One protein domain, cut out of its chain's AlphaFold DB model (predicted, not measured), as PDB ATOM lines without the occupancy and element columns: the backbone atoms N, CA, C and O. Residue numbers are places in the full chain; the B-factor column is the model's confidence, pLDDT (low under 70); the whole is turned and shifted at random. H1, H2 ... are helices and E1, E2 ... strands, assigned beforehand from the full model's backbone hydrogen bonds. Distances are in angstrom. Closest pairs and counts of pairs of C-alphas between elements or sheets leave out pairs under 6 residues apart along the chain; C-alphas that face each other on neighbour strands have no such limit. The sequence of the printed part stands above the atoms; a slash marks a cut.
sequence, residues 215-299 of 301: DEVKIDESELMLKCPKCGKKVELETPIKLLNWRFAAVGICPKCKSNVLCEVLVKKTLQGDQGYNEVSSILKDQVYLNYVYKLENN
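AT A GLANCE: This is residues 215 to 299 of the 301 residues of the protein "Exonuclease RNase T and DNA polymerase III" of Clostridium sp. DL-VIII (UniProt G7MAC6). A strongly twisted sheet of four antiparallel strands makes the body, with the long hairpin of E3 and E4 along its length and the helix H1 slantwise over the sheet near the end away from that hairpin's turn. A long opening stretch with no named element, residues 215 to 241, winds past the sheet, and its residues 236 to 237 pair antiparallel with residues 252 to 253 of E2. The printed part has 85 residues, with four named strands followed by one named helix; the sheet's order is E1, E2, E3, E4, and the class is mixed, helices and strands. It is compact, with a radius of gyration of the C-alphas of 12.9 A, and spans 40 by 29 by 16 A, only just flat.

IN THESE COORDINATES: Start at C-alpha 215, at (1.668, 4.701, 53.757), and go through the unnamed stretch to C-alpha 242 at (9.006, -0.850, 52.119), where E1, residues 242 to 244, begins. E2 follows as residues 247 to 253, 19.8 A from first to last C-alpha. Next find E3, residues 260 to 269, 29.4 A long, and E4, residues 275 to 284, 28.0 A long. H1, residues 286 to 298, runs 18.3 A and ends at C-alpha 298, (17.520, 5.493, 51.639).

HOW THE PARTS SIT: Look first at the sheet, a meander, each strand the antiparallel neighbour of the one before. E1 and E2 form a hairpin at 117 degrees between their directions, with N 244 and O 247 at 2.8 A. In the hairpin of E2 and E3, at 152 degrees, N 250 and O 263 are 3.0 A apart. In the hairpin of E3 and E4, at 160 degrees, N 264 and O 280 are 2.8 A apart. These pairs are within hydrogen-bond range. The edge strands E1 and E4 are apart. H1 is on the sheet in two layers, a helix on one face of a sheet, at a height over the sheet of 8.5 A. It lies over E2 and E3, and only just over E4, on which 3 of its C-alphas fall; on the local plane it runs slantwise to the strands, at 54 degrees to E2. The closest C-alphas of E2 and H1 are those of Val 251 and Val 293, 6.7 A apart. In H1 every O i to N i+4 pair is within hydrogen-bond range.

THE WHOLE: The two C-alphas farthest apart are those of Gln 272 and Gln 287, at 41.6 A. The printed part has no cut, and no link between its named elements is long. The mean pLDDT of the printed part is 77.7; look for values under 70 in 22 residues, among them residues 215 to 217, 244 to 247 and 267 to 276.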
ATOM      1  N   ASP A 215       0.678   4.329  52.734       56.16
ATOM      2  CA  ASP A 215       1.668   4.701  53.757       56.16
ATOM      3  C   ASP A 215       1.282   4.195  55.163       56.16
ATOM      4  O   ASP A 215       2.140   3.970  56.015       56.16
ATOM      5  N   GLU A 216      -0.013   3.980  55.415       64.75
ATOM      6  CA  GLU A 216      -0.523   3.487  56.698       64.75
ATOM      7  C   GLU A 216      -0.588   1.952  56.763       64.75
ATOM      8  O   GLU A 216      -0.769   1.375  57.843       64.75
ATOM      9  N   VAL A 217      -0.426   1.264  55.627       68.44
ATOM     10  CA  VAL A 217      -0.516  -0.195  55.556       68.44
ATOM     11  C   VAL A 217       0.780  -0.832  56.051       68.44
ATOM     12  O   VAL A 217       1.866  -0.598  55.527       68.44
ATOM     13  N   LYS A 218       0.658  -1.706  57.053       75.44
ATOM     14  CA  LYS A 218       1.763  -2.537  57.537       75.44
ATOM     15  C   LYS A 218       1.632  -3.938  56.962       75.44
ATOM     16  O   LYS A 218       0.626  -4.603  57.181       75.44
ATOM     17  N   ILE A 219       2.660  -4.375  56.245       79.31
ATOM     18  CA  ILE A 219       2.737  -5.736  55.719       79.31
ATOM     19  C   ILE A 219       3.087  -6.700  56.851       79.31
ATOM     20  O   ILE A 219       4.106  -6.523  57.521       79.31
ATOM     21  N   ASP A 220       2.272  -7.736  57.037       82.25
ATOM     22  CA  ASP A 220       2.639  -8.871  57.876       82.25
ATOM     23  C   ASP A 220       3.559  -9.819  57.089       82.25
ATOM     24  O   ASP A 220       3.124 -10.637  56.278       82.25
ATOM     25  N   GLU A 221       4.868  -9.714  57.331       83.38
ATOM     26  CA  GLU A 221       5.874 -10.550  56.664       83.38
ATOM     27  C   GLU A 221       5.701 -12.056  56.929       83.38
ATOM     28  O   GLU A 221       6.239 -12.885  56.183       83.38
ATOM     29  N   SER A 222       4.971 -12.435  57.985       82.12
ATOM     30  CA  SER A 222       4.736 -13.839  58.325       82.12
ATOM     31  C   SER A 222       3.773 -14.532  57.356       82.12
ATOM     32  O   SER A 222       3.891 -15.743  57.152       82.12
ATOM     33  N   GLU A 223       2.904 -13.768  56.691       82.31
ATOM     34  CA  GLU A 223       1.960 -14.272  55.690       82.31
ATOM     35  C   GLU A 223       2.583 -14.408  54.289       82.31
ATOM     36  O   GLU A 223       1.981 -14.994  53.390       82.31
ATOM     37  N   LEU A 224       3.814 -13.918  54.100       87.62
ATOM     38  CA  LEU A 224       4.477 -13.893  52.800       87.62
ATOM     39  C   LEU A 224       5.328 -15.139  52.521       87.62
ATOM     40  O   LEU A 224       6.168 -15.590  53.320       87.62
ATOM     41  N   MET A 225       5.187 -15.661  51.306       88.56
ATOM     42  CA  MET A 225       5.905 -16.835  50.826       88.56
ATOM     43  C   MET A 225       7.245 -16.497  50.161       88.56
ATOM     44  O   MET A 225       8.177 -17.303  50.257       88.56
ATOM     45  N   LEU A 226       7.344 -15.344  49.491       91.00
ATOM     46  CA  LEU A 226       8.535 -14.757  48.860       91.00
ATOM     47  C   LEU A 226       9.365 -15.777  48.071       91.00
ATOM     48  O   LEU A 226      10.539 -16.031  48.362       91.00
ATOM     49  N   LYS A 227       8.736 -16.455  47.109       91.69
ATOM     50  CA  LYS A 227       9.353 -17.583  46.396       91.69
ATOM     51  C   LYS A 227      10.252 -17.103  45.262       91.69
ATOM     52  O   LYS A 227       9.827 -16.386  44.368       91.69
ATOM     53  N   CYS A 228      11.480 -17.618  45.213       89.31
ATOM     54  CA  CYS A 228      12.378 -17.372  44.090       89.31
ATOM     55  C   CYS A 228      11.780 -17.930  42.781       89.31
ATOM     56  O   CYS A 228      11.563 -19.145  42.697       89.31
ATOM     57  N   PRO A 229      11.627 -17.117  41.720       82.00
ATOM     58  CA  PRO A 229      11.021 -17.554  40.458       82.00
ATOM     59  C   PRO A 229      11.843 -18.636  39.742       82.00
ATOM     60  O   PRO A 229      11.309 -19.431  38.976       82.00
ATOM     61  N   LYS A 230      13.153 -18.720  40.017       84.00
ATOM     62  CA  LYS A 230      14.049 -19.702  39.390       84.00
ATOM     63  C   LYS A 230      13.932 -21.106  39.978       84.00
ATOM     64  O   LYS A 230      14.153 -22.087  39.278       84.00
ATOM     65  N   CYS A 231      13.724 -21.216  41.290       91.06
ATOM     66  CA  CYS A 231      13.883 -22.496  41.991       91.06
ATOM     67  C   CYS A 231      12.855 -22.769  43.095       91.06
ATOM     68  O   CYS A 231      12.949 -23.805  43.756       91.06
ATOM     69  N   GLY A 232      11.922 -21.844  43.325       89.38
ATOM     70  CA  GLY A 232      10.817 -21.962  44.277       89.38
ATOM     71  C   GLY A 232      11.194 -21.836  45.756       89.38
ATOM     72  O   GLY A 232      10.309 -21.888  46.607       89.38
ATOM     73  N   LYS A 233      12.481 -21.686  46.096       95.62
ATOM     74  CA  LYS A 233      12.926 -21.520  47.491       95.62
ATOM     75  C   LYS A 233      12.612 -20.104  47.986       95.62
ATOM     76  O   LYS A 233      12.801 -19.161  47.219       95.62
ATOM     77  N   LYS A 234      12.185 -19.968  49.250       95.62
ATOM     78  CA  LYS A 234      11.982 -18.665  49.907       95.62
ATOM     79  C   LYS A 234      13.266 -17.832  49.831       95.62
ATOM     80  O   LYS A 234      14.355 -18.368  50.055       95.62
ATOM     81  N   VAL A 235      13.123 -16.580  49.419       96.06
ATOM     82  CA  VAL A 235      14.204 -15.600  49.280       96.06
ATOM     83  C   VAL A 235      14.605 -15.097  50.665       96.06
ATOM     84  O   VAL A 235      13.745 -14.899  51.520       96.06
ATOM     85  N   GLU A 236      15.905 -14.911  50.887       96.00
ATOM     86  CA  GLU A 236      16.422 -14.235  52.080       96.00
ATOM     87  C   GLU A 236      16.494 -12.741  51.764       96.00
ATOM     88  O   GLU A 236      17.288 -12.330  50.916       96.00
ATOM     89  N   LEU A 237      15.605 -11.954  52.375       94.50
ATOM     90  CA  LEU A 237      15.553 -10.509  52.168       94.50
ATOM     91  C   LEU A 237      16.795  -9.841  52.767       94.50
ATOM     92  O   LEU A 237      17.169 -10.121  53.903       94.50
ATOM     93  N   GLU A 238      17.413  -8.949  51.997       94.25
ATOM     94  CA  GLU A 238      18.519  -8.100  52.456       94.25
ATOM     95  C   GLU A 238      18.029  -6.704  52.862       94.25
ATOM     96  O   GLU A 238      18.679  -6.025  53.651       94.25
ATOM     97  N   THR A 239      16.861  -6.290  52.366       90.81
ATOM     98  CA  THR A 239      16.210  -5.023  52.717       90.81
ATOM     99  C   THR A 239      14.864  -5.270  53.398       90.81
ATOM    100  O   THR A 239      14.196  -6.249  53.051       90.81
ATOM    101  N   PRO A 240      14.398  -4.366  54.279       90.50
ATOM    102  CA  PRO A 240      13.022  -4.417  54.766       90.50
ATOM    103  C   PRO A 240      12.029  -4.258  53.610       90.50
ATOM    104  O   PRO A 240      12.340  -3.623  52.595       90.50
ATOM    105  N   ILE A 241      10.826  -4.808  53.781       88.94
ATOM    106  CA  ILE A 241       9.715  -4.527  52.876       88.94
ATOM    107  C   ILE A 241       9.278  -3.084  53.103       88.94
ATOM    108  O   ILE A 241       8.823  -2.729  54.186       88.94
ATOM    109  N   LYS A 242       9.425  -2.250  52.076       83.56
ATOM    110  CA  LYS A 242       9.006  -0.850  52.119       83.56
ATOM    111  C   LYS A 242       8.020  -0.541  51.022       83.56
ATOM    112  O   LYS A 242       8.077  -1.127  49.939       83.56
ATOM    113  N   LEU A 243       7.156   0.424  51.297       71.75
ATOM    114  CA  LEU A 243       6.335   1.015  50.265       71.75
ATOM    115  C   LEU A 243       7.243   1.726  49.254       71.75
ATOM    116  O   LEU A 243       7.977   2.661  49.574       71.75
ATOM    117  N   LEU A 244       7.215   1.246  48.018       59.88
ATOM    118  CA  LEU A 244       7.792   1.918  46.868       59.88
ATOM    119  C   LEU A 244       6.650   2.390  45.983       59.88
ATOM    120  O   LEU A 244       6.166   1.662  45.116       59.88
ATOM    121  N   ASN A 245       6.266   3.647  46.180       62.50
ATOM    122  CA  ASN A 245       5.187   4.302  45.452       62.50
ATOM    123  C   ASN A 245       3.832   3.591  45.665       62.50
ATOM    124  O   ASN A 245       3.122   3.925  46.600       62.50
ATOM    125  N   TRP A 246       3.481   2.610  44.829       58.66
ATOM    126  CA  TRP A 246       2.161   1.955  44.789       58.66
ATOM    127  C   TRP A 246       2.185   0.475  45.194       58.66
ATOM    128  O   TRP A 246       1.156  -0.197  45.183       58.66
ATOM    129  N   ARG A 247       3.363  -0.059  45.521       62.53
ATOM    130  CA  ARG A 247       3.547  -1.462  45.903       62.53
ATOM    131  C   ARG A 247       4.574  -1.580  47.009       62.53
ATOM    132  O   ARG A 247       5.502  -0.779  47.097       62.53
ATOM    133  N   PHE A 248       4.454  -2.622  47.813       80.88
ATOM    134  CA  PHE A 248       5.490  -2.962  48.770       80.88
ATOM    135  C   PHE A 248       6.576  -3.772  48.067       80.88
ATOM    136  O   PHE A 248       6.297  -4.622  47.219       80.88
ATOM    137  N   ALA A 249       7.833  -3.477  48.372       83.75
ATOM    138  CA  ALA A 249       8.969  -4.087  47.709       83.75
ATOM    139  C   ALA A 249      10.097  -4.375  48.692       83.75
ATOM    140  O   ALA A 249      10.371  -3.584  49.592       83.75
ATOM    141  N   ALA A 250      10.801  -5.474  48.450       91.94
ATOM    142  CA  ALA A 250      12.093  -5.767  49.047       91.94
ATOM    143  C   ALA A 250      12.982  -6.470  48.026       91.94
ATOM    144  O   ALA A 250      12.502  -7.079  47.068       91.94
ATOM    145  N   VAL A 251      14.288  -6.422  48.248       91.88
ATOM    146  CA  VAL A 251      15.244  -7.234  47.504       91.88
ATOM    147  C   VAL A 251      15.939  -8.222  48.421       91.88
ATOM    148  O   VAL A 251      16.085  -8.002  49.624       91.88
ATOM    149  N   GLY A 252      16.339  -9.346  47.840       96.06
ATOM    150  CA  GLY A 252      17.049 -10.386  48.555       96.06
ATOM    151  C   GLY A 252      17.757 -11.366  47.637       96.06
ATOM    152  O   GLY A 252      17.578 -11.372  46.414       96.06
ATOM    153  N   ILE A 253      18.537 -12.250  48.248       96.94
ATOM    154  CA  ILE A 253      19.289 -13.280  47.542       96.94
ATOM    155  C   ILE A 253      18.612 -14.624  47.773       96.94
ATOM    156  O   ILE A 253      18.282 -15.022  48.889       96.94
ATOM    157  N   CYS A 254      18.406 -15.385  46.698       96.19
ATOM    158  CA  CYS A 254      17.930 -16.749  46.860       96.19
ATOM    159  C   CYS A 254      19.039 -17.627  47.473       96.19
ATOM    160  O   CYS A 254      20.087 -17.810  46.839       96.19
ATOM    161  N   PRO A 255      18.807 -18.300  48.615       96.50
ATOM    162  CA  PRO A 255      19.851 -19.082  49.274       96.50
ATOM    163  C   PRO A 255      20.319 -20.283  48.445       96.50
ATOM    164  O   PRO A 255      21.474 -20.698  48.570       96.50
ATOM    165  N   LYS A 256      19.449 -20.818  47.574       96.19
ATOM    166  CA  LYS A 256      19.714 -22.005  46.748       96.19
ATOM    167  C   LYS A 256      20.439 -21.676  45.444       96.19
ATOM    168  O   LYS A 256      21.479 -22.260  45.169       96.19
ATOM    169  N   CYS A 257      19.876 -20.796  44.614       94.88
ATOM    170  CA  CYS A 257      20.418 -20.514  43.278       94.88
ATOM    171  C   CYS A 257      21.257 -19.232  43.205       94.88
ATOM    172  O   CYS A 257      21.717 -18.892  42.114       94.88
ATOM    173  N   LYS A 258      21.415 -18.522  44.332       96.31
ATOM    174  CA  LYS A 258      22.192 -17.279  44.467       96.31
ATOM    175  C   LYS A 258      21.776 -16.171  43.498       96.31
ATOM    176  O   LYS A 258      22.559 -15.289  43.186       96.31
ATOM    177  N   SER A 259      20.550 -16.243  42.983       92.38
ATOM    178  CA  SER A 259      19.999 -15.198  42.126       92.38
ATOM    179  C   SER A 259      19.547 -14.024  42.984       92.38
ATOM    180  O   SER A 259      18.943 -14.239  44.034       92.38
ATOM    181  N   ASN A 260      19.821 -12.823  42.493       93.81
ATOM    182  CA  ASN A 260      19.287 -11.566  42.994       93.81
ATOM    183  C   ASN A 260      17.795 -11.506  42.659       93.81
ATOM    184  O   ASN A 260      17.426 -11.674  41.494       93.81
ATOM    185  N   VAL A 261      16.939 -11.332  43.661       88.56
ATOM    186  CA  VAL A 261      15.481 -11.372  43.499       88.56
ATOM    187  C   VAL A 261      14.864 -10.079  44.015       88.56
ATOM    188  O   VAL A 261      15.173  -9.630  45.117       88.56
ATOM    189  N   LEU A 262      13.984  -9.502  43.204       86.25
ATOM    190  CA  LEU A 262      13.014  -8.501  43.624       86.25
ATOM    191  C   LEU A 262      11.754  -9.223  44.084       86.25
ATOM    192  O   LEU A 262      11.223 -10.050  43.345       86.25
ATOM    193  N   CYS A 263      11.300  -8.902  45.285       86.81
ATOM    194  CA  CYS A 263      10.059  -9.372  45.867       86.81
ATOM    195  C   CYS A 263       9.071  -8.208  45.918       86.81
ATOM    196  O   CYS A 263       9.375  -7.158  46.484       86.81
ATOM    197  N   GLU A 264       7.900  -8.393  45.329       83.12
ATOM    198  CA  GLU A 264       6.867  -7.374  45.189       83.12
ATOM    199  C   GLU A 264       5.591  -7.885  45.845       83.12
ATOM    200  O   GLU A 264       5.161  -9.009  45.587       83.12
ATOM    201  N   VAL A 265       5.001  -7.061  46.703       80.50
ATOM    202  CA  VAL A 265       3.809  -7.392  47.474       80.50
ATOM    203  C   VAL A 265       2.749  -6.346  47.168       80.50
ATOM    204  O   VAL A 265       2.920  -5.158  47.455       80.50
ATOM    205  N   LEU A 266       1.653  -6.794  46.564       72.06
ATOM    206  CA  LEU A 266       0.459  -5.985  46.374       72.06
ATOM    207  C   LEU A 266      -0.542  -6.325  47.468       72.06
ATOM    208  O   LEU A 266      -0.878  -7.494  47.674       72.06
ATOM    209  N   VAL A 267      -1.033  -5.297  48.145       68.81
ATOM    210  CA  VAL A 267      -2.082  -5.446  49.149       68.81
ATOM    211  C   VAL A 267      -3.415  -5.551  48.422       68.81
ATOM    212  O   VAL A 267      -3.763  -4.703  47.605       68.81
ATOM    213  N   LYS A 268      -4.157  -6.610  48.716       61.97
ATOM    214  CA  LYS A 268      -5.538  -6.810  48.292       61.97
ATOM    215  C   LYS A 268      -6.425  -6.706  49.522       61.97
ATOM    216  O   LYS A 268      -6.093  -7.239  50.574       61.97
ATOM    217  N   LYS A 269      -7.580  -6.066  49.392       51.69
ATOM    218  CA  LYS A 269      -8.629  -6.167  50.405       51.69
ATOM    219  C   LYS A 269      -9.490  -7.374  50.048       51.69
ATOM    220  O   LYS A 269      -9.969  -7.487  48.923       51.69
ATOM    221  N   THR A 270      -9.619  -8.326  50.963       44.50
ATOM    222  CA  THR A 270     -10.524  -9.462  50.782       44.50
ATOM    223  C   THR A 270     -11.974  -8.999  50.936       44.50
ATOM    224  O   THR A 270     -12.256  -7.974  51.558       44.50
ATOM    225  N   LEU A 271     -12.915  -9.790  50.416       30.31
ATOM    226  CA  LEU A 271     -14.358  -9.512  50.484       30.31
ATOM    227  C   LEU A 271     -14.920  -9.453  51.922       30.31
ATOM    228  O   LEU A 271     -16.063  -9.051  52.107       30.31
ATOM    229  N   GLN A 272     -14.146  -9.860  52.935       29.19
ATOM    230  CA  GLN A 272     -14.511  -9.773  54.357       29.19
ATOM    231  C   GLN A 272     -13.892  -8.555  55.062       29.19
ATOM    232  O   GLN A 272     -14.149  -8.334  56.240       29.19
ATOM    233  N   GLY A 273     -13.111  -7.743  54.343       38.06
ATOM    234  CA  GLY A 273     -12.413  -6.580  54.889       38.06
ATOM    235  C   GLY A 273     -10.999  -6.870  55.394       38.06
ATOM    236  O   GLY A 273     -10.288  -5.919  55.712       38.06
ATOM    237  N   ASP A 274     -10.567  -8.134  55.406       48.22
ATOM    238  CA  ASP A 274      -9.210  -8.517  55.805       48.22
ATOM    239  C   ASP A 274      -8.193  -8.177  54.709       48.22
ATOM    240  O   ASP A 274      -8.499  -8.266  53.515       48.22
ATOM    241  N   GLN A 275      -6.977  -7.801  55.099       59.47
ATOM    242  CA  GLN A 275      -5.870  -7.588  54.168       59.47
ATOM    243  C   GLN A 275      -5.324  -8.945  53.707       59.47
ATOM    244  O   GLN A 275      -5.044  -9.814  54.520       59.47
ATOM    245  N   GLY A 276      -5.191  -9.131  52.397       63.62
ATOM    246  CA  GLY A 276      -4.499 -10.257  51.781       63.62
ATOM    247  C   GLY A 276      -3.388  -9.762  50.863       63.62
ATOM    248  O   GLY A 276      -3.366  -8.598  50.464       63.62
ATOM    249  N   TYR A 277      -2.467 -10.646  50.490       75.31
ATOM    250  CA  TYR A 277      -1.292 -10.271  49.707       75.31
ATOM    251  C   TYR A 277      -1.230 -11.027  48.382       75.31
ATOM    252  O   TYR A 277      -1.482 -12.229  48.312       75.31
ATOM    253  N   ASN A 278      -0.876 -10.313  47.315       73.88
ATOM    254  CA  ASN A 278      -0.463 -10.909  46.053       73.88
ATOM    255  C   ASN A 278       1.039 -10.695  45.875       73.88
ATOM    256  O   ASN A 278       1.515  -9.562  45.930       73.88
ATOM    257  N   GLU A 279       1.773 -11.783  45.676       78.75
ATOM    258  CA  GLU A 279       3.230 -11.777  45.640       78.75
ATOM    259  C   GLU A 279       3.741 -12.032  44.223       78.75
ATOM    260  O   GLU A 279       3.436 -13.059  43.609       78.75
ATOM    261  N   VAL A 280       4.581 -11.127  43.728       78.31
ATOM    262  CA  VAL A 280       5.317 -11.282  42.470       78.31
ATOM    263  C   VAL A 280       6.809 -11.281  42.785       78.31
ATOM    264  O   VAL A 280       7.280 -10.595  43.690       78.31
ATOM    265  N   SER A 281       7.583 -12.121  42.100       81.88
ATOM    266  CA  SER A 281       9.031 -12.187  42.309       81.88
ATOM    267  C   SER A 281       9.780 -12.320  40.992       81.88
ATOM    268  O   SER A 281       9.463 -13.186  40.176       81.88
ATOM    269  N   SER A 282      10.822 -11.507  40.827       75.19
ATOM    270  CA  SER A 282      11.542 -11.321  39.561       75.19
ATOM    271  C   SER A 282      13.055 -11.430  39.761       75.19
ATOM    272  O   SER A 282      13.588 -10.999  40.781       75.19
ATOM    273  N   ILE A 283      13.780 -12.016  38.799       79.06
ATOM    274  CA  ILE A 283      15.251 -12.096  38.858       79.06
ATOM    275  C   ILE A 283      15.846 -10.782  38.362       79.06
ATOM    276  O   ILE A 283      15.562 -10.357  37.244       79.06
ATOM    277  N   LEU A 284      16.736 -10.189  39.153       68.06
ATOM    278  CA  LEU A 284      17.444  -8.966  38.797       68.06
ATOM    279  C   LEU A 284      18.879  -9.238  38.331       68.06
ATOM    280  O   LEU A 284      19.544 -10.175  38.770       68.06
ATOM    281  N   LYS A 285      19.376  -8.356  37.459       74.69
ATOM    282  CA  LYS A 285      20.812  -8.218  37.167       74.69
ATOM    283  C   LYS A 285      21.470  -7.349  38.243       74.69
ATOM    284  O   LYS A 285      20.828  -6.428  38.742       74.69
ATOM    285  N   ASP A 286      22.751  -7.574  38.525       78.62
ATOM    286  CA  ASP A 286      23.492  -6.948  39.639       78.62
ATOM    287  C   ASP A 286      23.346  -5.423  39.708       78.62
ATOM    288  O   ASP A 286      23.031  -4.870  40.757       78.62
ATOM    289  N   GLN A 287      23.488  -4.727  38.576       66.62
ATOM    290  CA  GLN A 287      23.359  -3.268  38.544       66.62
ATOM    291  C   GLN A 287      21.958  -2.783  38.952       66.62
ATOM    292  O   GLN A 287      21.823  -1.749  39.600       66.62
ATOM    293  N   VAL A 288      20.914  -3.515  38.559       54.34
ATOM    294  CA  VAL A 288      19.521  -3.177  38.890       54.34
ATOM    295  C   VAL A 288      19.239  -3.516  40.351       54.34
ATOM    296  O   VAL A 288      18.598  -2.733  41.042       54.34
ATOM    297  N   TYR A 289      19.782  -4.635  40.833       76.88
ATOM    298  CA  TYR A 289      19.698  -5.042  42.231       76.88
ATOM    299  C   TYR A 289      20.283  -3.986  43.173       76.88
ATOM    300  O   TYR A 289      19.598  -3.526  44.081       76.88
ATOM    301  N   LEU A 290      21.504  -3.517  42.901       76.94
ATOM    302  CA  LEU A 290      22.164  -2.485  43.709       76.94
ATOM    303  C   LEU A 290      21.384  -1.164  43.735       76.94
ATOM    304  O   LEU A 290      21.316  -0.507  44.772       76.94
ATOM    305  N   ASN A 291      20.752  -0.788  42.620       67.12
ATOM    306  CA  ASN A 291      19.896   0.396  42.583       67.12
ATOM    307  C   ASN A 291      18.675   0.241  43.504       67.12
ATOM    308  O   ASN A 291      18.261   1.215  44.129       67.12
ATOM    309  N   TYR A 292      18.100  -0.960  43.588       71.31
ATOM    310  CA  TYR A 292      16.998  -1.247  44.502       71.31
ATOM    311  C   TYR A 292      17.427  -1.242  45.962       71.31
ATOM    312  O   TYR A 292      16.744  -0.607  46.760       71.31
ATOM    313  N   VAL A 293      18.559  -1.873  46.292       82.19
ATOM    314  CA  VAL A 293      19.144  -1.819  47.643       82.19
ATOM    315  C   VAL A 293      19.290  -0.361  48.076       82.19
ATOM    316  O   VAL A 293      18.724   0.045  49.086       82.19
ATOM    317  N   TYR A 294      19.925   0.467  47.239       76.38
ATOM    318  CA  TYR A 294      20.111   1.887  47.529       76.38
ATOM    319  C   TYR A 294      18.784   2.629  47.741       76.38
ATOM    320  O   TYR A 294      18.662   3.415  48.680       76.38
ATOM    321  N   LYS A 295      17.781   2.395  46.885       71.56
ATOM    322  CA  LYS A 295      16.463   3.036  47.011       71.56
ATOM    323  C   LYS A 295      15.739   2.622  48.295       71.56
ATOM    324  O   LYS A 295      15.194   3.481  48.976       71.56
ATOM    325  N   LEU A 296      15.746   1.335  48.628       78.44
ATOM    326  CA  LEU A 296      15.035   0.779  49.782       78.44
ATOM    327  C   LEU A 296      15.711   1.144  51.109       78.44
ATOM    328  O   LEU A 296      15.035   1.396  52.102       78.44
ATOM    329  N   GLU A 297      17.034   1.260  51.143       83.19
ATOM    330  CA  GLU A 297      17.742   1.709  52.345       83.19
ATOM    331  C   GLU A 297      17.582   3.216  52.593       83.19
ATOM    332  O   GLU A 297      17.496   3.636  53.746       83.19
ATOM    333  N   ASN A 298      17.494   4.029  51.531       70.31
ATOM    334  CA  ASN A 298      17.520   5.493  51.639       70.31
ATOM    335  C   ASN A 298      16.157   6.193  51.509       70.31
ATOM    336  O   ASN A 298      16.085   7.390  51.799       70.31
ATOM    337  N   ASN A 299      15.079   5.501  51.123       57.09
ATOM    338  CA  ASN A 299      13.725   6.048  51.266       57.09
ATOM    339  C   ASN A 299      13.376   6.138  52.760       57.09
ATOM    340  O   ASN A 299      13.375   5.118  53.460       57.09
TER     341      ASN A 299